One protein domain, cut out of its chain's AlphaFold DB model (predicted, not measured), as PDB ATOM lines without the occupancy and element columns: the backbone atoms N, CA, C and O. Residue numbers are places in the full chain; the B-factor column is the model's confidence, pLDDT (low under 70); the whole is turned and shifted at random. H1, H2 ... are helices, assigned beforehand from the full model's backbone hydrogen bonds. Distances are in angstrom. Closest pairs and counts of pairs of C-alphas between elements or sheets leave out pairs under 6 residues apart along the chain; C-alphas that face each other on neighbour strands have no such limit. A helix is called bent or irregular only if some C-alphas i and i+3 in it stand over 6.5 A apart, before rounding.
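Overview. This is residues 2 to 47 of the 75 residues of an uncharacterized protein of Kribbella qitaiheensis (UniProt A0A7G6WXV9). One long helix, H3, stands alone at one end of an open arch, and two short helices, H1 and H2, make a small V at the other end. A long link runs between H2 and H3, and from its far end H3 folds back across an empty gap, with no packed core between the two ends. The printed part has 46 residues with three named helices, H1, H2 and H3 in that order along the chain, and no named strand; the class is all helix. The whole is extended, with a radius of gyration of the C-alphas of 14.6 A, and elongated, with spans of 40 by 25 by 16 A.

Arrangement. Look first at H3, residues 30 to 45, the longest helix, which touches no helix. Going back along the chain you reach H2, residues 13 to 18, and find it apart from H3. H1, residues 2 to 10, is also apart from H3. H1 and H2 are close but not clearly touching, with 2 pairs of C-alphas within 8 A; the closest C-alphas, those of Leu 8 and Arg 16, are 6.4 A apart. Their lines stand at a steep tilt of 39 degrees, and they run opposite ways. In the backbone of H2 and H3, every O i to N i+4 pair is within hydrogen-bond range; in H1, 3 of 5 are.

Along the chain. Find C-alpha 30 at (-17.361, -31.439, -8.254); from there H3 runs 22.4 A to C-alpha 45 at (-16.994, -30.049, 14.076). H2 runs from Pro 13 to Ala 18, 8.7 A from first to last C-alpha. Find C-alpha 2 at (-41.710, -27.000, 7.198), where H1 begins; it ends at Thr 10, 14.0 A away from C-alpha to C-alpha. H1 is irregular, but only just: C-alphas 6 and 9 are 6.6 A apart, and its line is a rough one.

Size, cuts and confidence. The two C-alphas farthest apart are those of Thr 10 and Ala 31, at 39.8 A, while the first and last printed C-alphas, those of Phe 2 and Tyr 47, are 24.7 A apart. The link from H1 to H2 is tight, with 2 residues, and the link from H2 to H3 is long, with 11. Residues 22 to 27 of that long link stand free, as do residues 29 to 35, of which 30 to 35 belong to H3, and residues 37 to 47, of which 37 to 45 belong to H3. The printed part has no cut. The mean pLDDT of the printed part is 91.3, and no printed residue is under 70; H1 has a mean of 82.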
ATOM      1  N   PHE A   2     -40.504 -27.847   7.066       71.88
ATOM      2  CA  PHE A   2     -41.710 -27.000   7.198       71.88
ATOM      3  C   PHE A   2     -42.033 -26.560   8.636       71.88
ATOM      4  O   PHE A   2     -42.100 -25.369   8.892       71.88
ATOM      5  N   GLN A   3     -42.061 -27.483   9.603       76.50
ATOM      6  CA  GLN A   3     -42.260 -27.114  11.015       76.50
ATOM      7  C   GLN A   3     -41.184 -26.159  11.566       76.50
ATOM      8  O   GLN A   3     -41.482 -25.331  12.422       76.50
ATOM      9  N   ALA A   4     -39.938 -26.261  11.087       78.44
ATOM     10  CA  ALA A   4     -38.870 -25.350  11.499       78.44
ATOM     11  C   ALA A   4     -39.102 -23.941  10.930       78.44
ATOM     12  O   ALA A   4     -38.929 -22.970  11.656       78.44
ATOM     13  N   ILE A   5     -39.559 -23.842   9.674       82.69
ATOM     14  CA  ILE A   5     -39.946 -22.579   9.028       82.69
ATOM     15  C   ILE A   5     -41.116 -21.931   9.779       82.69
ATOM     16  O   ILE A   5     -41.021 -20.765  10.154       82.69
ATOM     17  N   ASP A   6     -42.176 -22.692  10.058       84.88
ATOM     18  CA  ASP A   6     -43.371 -22.190  10.752       84.88
ATOM     19  C   ASP A   6     -43.033 -21.659  12.156       84.88
ATOM     20  O   ASP A   6     -43.598 -20.668  12.622       84.88
ATOM     21  N   SER A   7     -42.062 -22.287  12.824       84.00
ATOM     22  CA  SER A   7     -41.647 -21.918  14.180       84.00
ATOM     23  C   SER A   7     -40.788 -20.650  14.240       84.00
ATOM     24  O   SER A   7     -40.705 -20.037  15.301       84.00
ATOM     25  N   LEU A   8     -40.162 -20.207  13.139       84.25
ATOM     26  CA  LEU A   8     -39.264 -19.039  13.149       84.25
ATOM     27  C   LEU A   8     -39.954 -17.750  13.628       84.25
ATOM     28  O   LEU A   8     -39.327 -16.914  14.282       84.25
ATOM     29  N   GLN A   9     -41.243 -17.587  13.320       82.38
ATOM     30  CA  GLN A   9     -41.998 -16.379  13.670       82.38
ATOM     31  C   GLN A   9     -42.288 -16.262  15.170       82.38
ATOM     32  O   GLN A   9     -42.500 -15.157  15.668       82.38
ATOM     33  N   THR A  10     -42.265 -17.380  15.897       89.50
ATOM     34  CA  THR A  10     -42.562 -17.434  17.334       89.50
ATOM     35  C   THR A  10     -41.304 -17.532  18.198       89.50
ATOM     36  O   THR A  10     -41.405 -17.525  19.425       89.50
ATOM     37  N   LEU A  11     -40.112 -17.575  17.588       91.19
ATOM     38  CA  LEU A  11     -38.844 -17.530  18.315       91.19
ATOM     39  C   LEU A  11     -38.651 -16.188  19.024       91.19
ATOM     40  O   LEU A  11     -39.054 -15.129  18.525       91.19
ATOM     41  N   THR A  12     -37.969 -16.239  20.168       92.50
ATOM     42  CA  THR A  12     -37.437 -15.051  20.841       92.50
ATOM     43  C   THR A  12     -36.396 -14.354  19.950       92.50
ATOM     44  O   THR A  12     -35.859 -14.986  19.033       92.50
ATOM     45  N   PRO A  13     -36.115 -13.053  20.161       92.19
ATOM     46  CA  PRO A  13     -35.212 -12.292  19.297       92.19
ATOM     47  C   PRO A  13     -33.838 -12.948  19.108       92.19
ATOM     48  O   PRO A  13     -33.398 -13.105  17.972       92.19
ATOM     49  N   GLU A  14     -33.217 -13.411  20.192       92.44
ATOM     50  CA  GLU A  14     -31.897 -14.041  20.173       92.44
ATOM     51  C   GLU A  14     -31.876 -15.347  19.363       92.44
ATOM     52  O   GLU A  14     -30.954 -15.594  18.587       92.44
ATOM     53  N   TRP A  15     -32.932 -16.161  19.459       92.38
ATOM     54  CA  TRP A  15     -33.039 -17.401  18.686       92.38
ATOM     55  C   TRP A  15     -33.391 -17.148  17.223       92.38
ATOM     56  O   TRP A  15     -32.982 -17.921  16.355       92.38
ATOM     57  N   ARG A  16     -34.131 -16.077  16.931       89.62
ATOM     58  CA  ARG A  16     -34.429 -15.666  15.557       89.62
ATOM     59  C   ARG A  16     -33.172 -15.191  14.836       89.62
ATOM     60  O   ARG A  16     -32.989 -15.550  13.683       89.62
ATOM     61  N   GLU A  17     -32.317 -14.425  15.511       89.50
ATOM     62  CA  GLU A  17     -31.036 -13.958  14.969       89.50
ATOM     63  C   GLU A  17     -30.045 -15.111  14.752       89.50
ATOM     64  O   GLU A  17     -29.365 -15.160  13.731       89.50
ATOM     65  N   ALA A  18     -30.013 -16.082  15.668       90.12
ATOM     66  CA  ALA A  18     -29.155 -17.261  15.549       90.12
ATOM     67  C   ALA A  18     -29.627 -18.283  14.492       90.12
ATOM     68  O   ALA A  18     -28.874 -19.193  14.140       90.12
ATOM     69  N   SER A  19     -30.867 -18.177  14.006       89.50
ATOM     70  CA  SER A  19     -31.455 -19.125  13.052       89.50
ATOM     71  C   SER A  19     -31.355 -18.611  11.617       89.50
ATOM     72  O   SER A  19     -31.696 -17.466  11.332       89.50
ATOM     73  N   LEU A  20     -30.975 -19.485  10.681       86.25
ATOM     74  CA  LEU A  20     -30.910 -19.170   9.253       86.25
ATOM     75  C   LEU A  20     -31.572 -20.273   8.424       86.25
ATOM     76  O   LEU A  20     -31.285 -21.454   8.600       86.25
ATOM     77  N   ILE A  21     -32.419 -19.868   7.478       84.81
ATOM     78  CA  ILE A  21     -32.912 -20.721   6.393       84.81
ATOM     79  C   ILE A  21     -32.604 -19.982   5.096       84.81
ATOM     80  O   ILE A  21     -33.132 -18.895   4.862       84.81
ATOM     81  N   SER A  22     -31.698 -20.530   4.293       83.81
ATOM     82  CA  SER A  22     -31.214 -19.880   3.078       83.81
ATOM     83  C   SER A  22     -30.789 -20.912   2.043       83.81
ATOM     84  O   SER A  22     -30.300 -21.982   2.404       83.81
ATOM     85  N   ASP A  23     -30.947 -20.548   0.772       85.81
ATOM     86  CA  ASP A  23     -30.407 -21.271  -0.371       85.81
ATOM     87  C   ASP A  23     -29.307 -20.426  -1.016       85.81
ATOM     88  O   ASP A  23     -29.501 -19.240  -1.300       85.81
ATOM     89  N   TYR A  24     -28.168 -21.055  -1.301       88.31
ATOM     90  CA  TYR A  24     -27.075 -20.447  -2.053       88.31
ATOM     91  C   TYR A  24     -26.875 -21.199  -3.366       88.31
ATOM     92  O   TYR A  24     -26.912 -22.429  -3.404       88.31
ATOM     93  N   PHE A  25     -26.638 -20.456  -4.445       91.00
ATOM     94  CA  PHE A  25     -26.368 -21.021  -5.764       91.00
ATOM     95  C   PHE A  25     -24.977 -20.612  -6.223       91.00
ATOM     96  O   PHE A  25     -24.626 -19.433  -6.196       91.00
ATOM     97  N   PHE A  26     -24.205 -21.595  -6.672       92.44
ATOM     98  CA  PHE A  26     -22.836 -21.411  -7.126       92.44
ATOM     99  C   PHE A  26     -22.620 -22.125  -8.462       92.44
ATOM    100  O   PHE A  26     -23.291 -23.113  -8.761       92.44
ATOM    101  N   HIS A  27     -21.645 -21.652  -9.235       95.00
ATOM    102  CA  HIS A  27     -21.073 -22.408 -10.347       95.00
ATOM    103  C   HIS A  27     -19.771 -23.038  -9.851       95.00
ATOM    104  O   HIS A  27     -18.749 -22.361  -9.808       95.00
ATOM    105  N   LEU A  28     -19.827 -24.303  -9.432       96.31
ATOM    106  CA  LEU A  28     -18.682 -25.049  -8.907       96.31
ATOM    107  C   LEU A  28     -18.535 -26.370  -9.655       96.31
ATOM    108  O   LEU A  28     -19.522 -27.027  -9.993       96.31
ATOM    109  N   SER A  29     -17.293 -26.791  -9.861       97.00
ATOM    110  CA  SER A  29     -16.975 -28.170 -10.216       97.00
ATOM    111  C   SER A  29     -17.264 -29.123  -9.047       97.00
ATOM    112  O   SER A  29     -17.476 -28.712  -7.901       97.00
ATOM    113  N   ALA A  30     -17.227 -30.433  -9.309       97.19
ATOM    114  CA  ALA A  30     -17.361 -31.439  -8.254       97.19
ATOM    115  C   ALA A  30     -16.240 -31.336  -7.199       97.19
ATOM    116  O   ALA A  30     -16.503 -31.512  -6.011       97.19
ATOM    117  N   ALA A  31     -15.009 -31.011  -7.618       98.19
ATOM    118  CA  ALA A  31     -13.869 -30.851  -6.716       98.19
ATOM    119  C   ALA A  31     -14.038 -29.632  -5.796       98.19
ATOM    120  O   ALA A  31     -13.875 -29.750  -4.584       98.19
ATOM    121  N   GLU A  32     -14.442 -28.489  -6.353       98.31
ATOM    122  CA  GLU A  32     -14.711 -27.277  -5.570       98.31
ATOM    123  C   GLU A  32     -15.917 -27.463  -4.640       98.31
ATOM    124  O   GLU A  32     -15.886 -27.032  -3.490       98.31
ATOM    125  N   THR A  33     -16.955 -28.178  -5.091       97.62
ATOM    126  CA  THR A  33     -18.101 -28.539  -4.239       97.62
ATOM    127  C   THR A  33     -17.658 -29.401  -3.056       97.62
ATOM    128  O   THR A  33     -18.056 -29.144  -1.921       97.62
ATOM    129  N   HIS A  34     -16.812 -30.407  -3.298       97.50
ATOM    130  CA  HIS A  34     -16.265 -31.249  -2.236       97.50
ATOM    131  C   HIS A  34     -15.440 -30.431  -1.239       97.50
ATOM    132  O   HIS A  34     -15.647 -30.561  -0.034       97.50
ATOM    133  N   GLN A  35     -14.556 -29.562  -1.735       98.31
ATOM    134  CA  GLN A  35     -13.749 -28.684  -0.896       98.31
ATOM    135  C   GLN A  35     -14.630 -27.789  -0.014       98.31
ATOM    136  O   GLN A  35     -14.473 -27.798   1.204       98.31
ATOM    137  N   MET A  36     -15.605 -27.087  -0.601       97.62
ATOM    138  CA  MET A  36     -16.543 -26.239   0.141       97.62
ATOM    139  C   MET A  36     -17.278 -27.034   1.231       97.62
ATOM    140  O   MET A  36     -17.389 -26.574   2.365       97.62
ATOM    141  N   VAL A  37     -17.758 -28.244   0.922       96.62
ATOM    142  CA  VAL A  37     -18.424 -29.101   1.916       96.62
ATOM    143  C   VAL A  37     -17.480 -29.451   3.069       96.62
ATOM    144  O   VAL A  37     -17.895 -29.367   4.221       96.62
ATOM    145  N   GLN A  38     -16.221 -29.803   2.795       97.81
ATOM    146  CA  GLN A  38     -15.242 -30.083   3.852       97.81
ATOM    147  C   GLN A  38     -14.976 -28.855   4.729       97.81
ATOM    148  O   GLN A  38     -14.931 -28.976   5.951       97.81
ATOM    149  N   GLU A  39     -14.862 -27.670   4.130       97.88
ATOM    150  CA  GLU A  39     -14.673 -26.417   4.865       97.88
ATOM    151  C   GLU A  39     -15.864 -26.109   5.788       97.88
ATOM    152  O   GLU A  39     -15.668 -25.763   6.955       97.88
ATOM    153  N   VAL A  40     -17.099 -26.307   5.315       96.19
ATOM    154  CA  VAL A  40     -18.306 -26.126   6.139       96.19
ATOM    155  C   VAL A  40     -18.379 -27.169   7.259       96.19
ATOM    156  O   VAL A  40     -18.657 -26.821   8.409       96.19
ATOM    157  N   LEU A  41     -18.094 -28.442   6.970       95.94
ATOM    158  CA  LEU A  41     -18.078 -29.498   7.989       95.94
ATOM    159  C   LEU A  41     -17.017 -29.238   9.063       95.94
ATOM    160  O   LEU A  41     -17.283 -29.442  10.246       95.94
ATOM    161  N   ALA A  42     -15.853 -28.707   8.684       97.69
ATOM    162  CA  ALA A  42     -14.813 -28.315   9.630       97.69
ATOM    163  C   ALA A  42     -15.262 -27.187  10.577       97.69
ATOM    164  O   ALA A  42     -14.739 -27.071  11.684       97.69
ATOM    165  N   VAL A  43     -16.225 -26.347  10.177       96.69
ATOM    166  CA  VAL A  43     -16.859 -25.384  11.089       96.69
ATOM    167  C   VAL A  43     -17.791 -26.099  12.061       96.69
ATOM    168  O   VAL A  43     -17.697 -25.842  13.259       96.69
ATOM    169  N   LEU A  44     -18.649 -27.006  11.579       95.00
ATOM    170  CA  LEU A  44     -19.593 -27.733  12.437       95.00
ATOM    171  C   LEU A  44     -18.894 -28.590  13.496       95.00
ATOM    172  O   LEU A  44     -19.349 -28.632  14.637       95.00
ATOM    173  N   GLU A  45     -17.767 -29.213  13.149       95.50
ATOM    174  CA  GLU A  45     -16.994 -30.049  14.076       95.50
ATOM    175  C   GLU A  45     -16.545 -29.276  15.329       95.50
ATOM    176  O   GLU A  45     -16.488 -29.833  16.421       95.50
ATOM    177  N   LYS A  46     -16.324 -27.959  15.215       96.56
ATOM    178  CA  LYS A  46     -15.956 -27.095  16.353       96.56
ATOM    179  C   LYS A  46     -17.058 -26.990  17.411       96.56
ATOM    180  O   LYS A  46     -16.765 -26.628  18.545       96.56
ATOM    181  N   TYR A  47     -18.305 -27.282  17.044       94.75
ATOM    182  CA  TYR A  47     -19.480 -27.221  17.917       94.75
ATOM    183  C   TYR A  47     -19.997 -28.612  18.301       94.75
ATOM    184  O   TYR A  47     -21.078 -28.736  18.883       94.75
TER     185      TYR A  47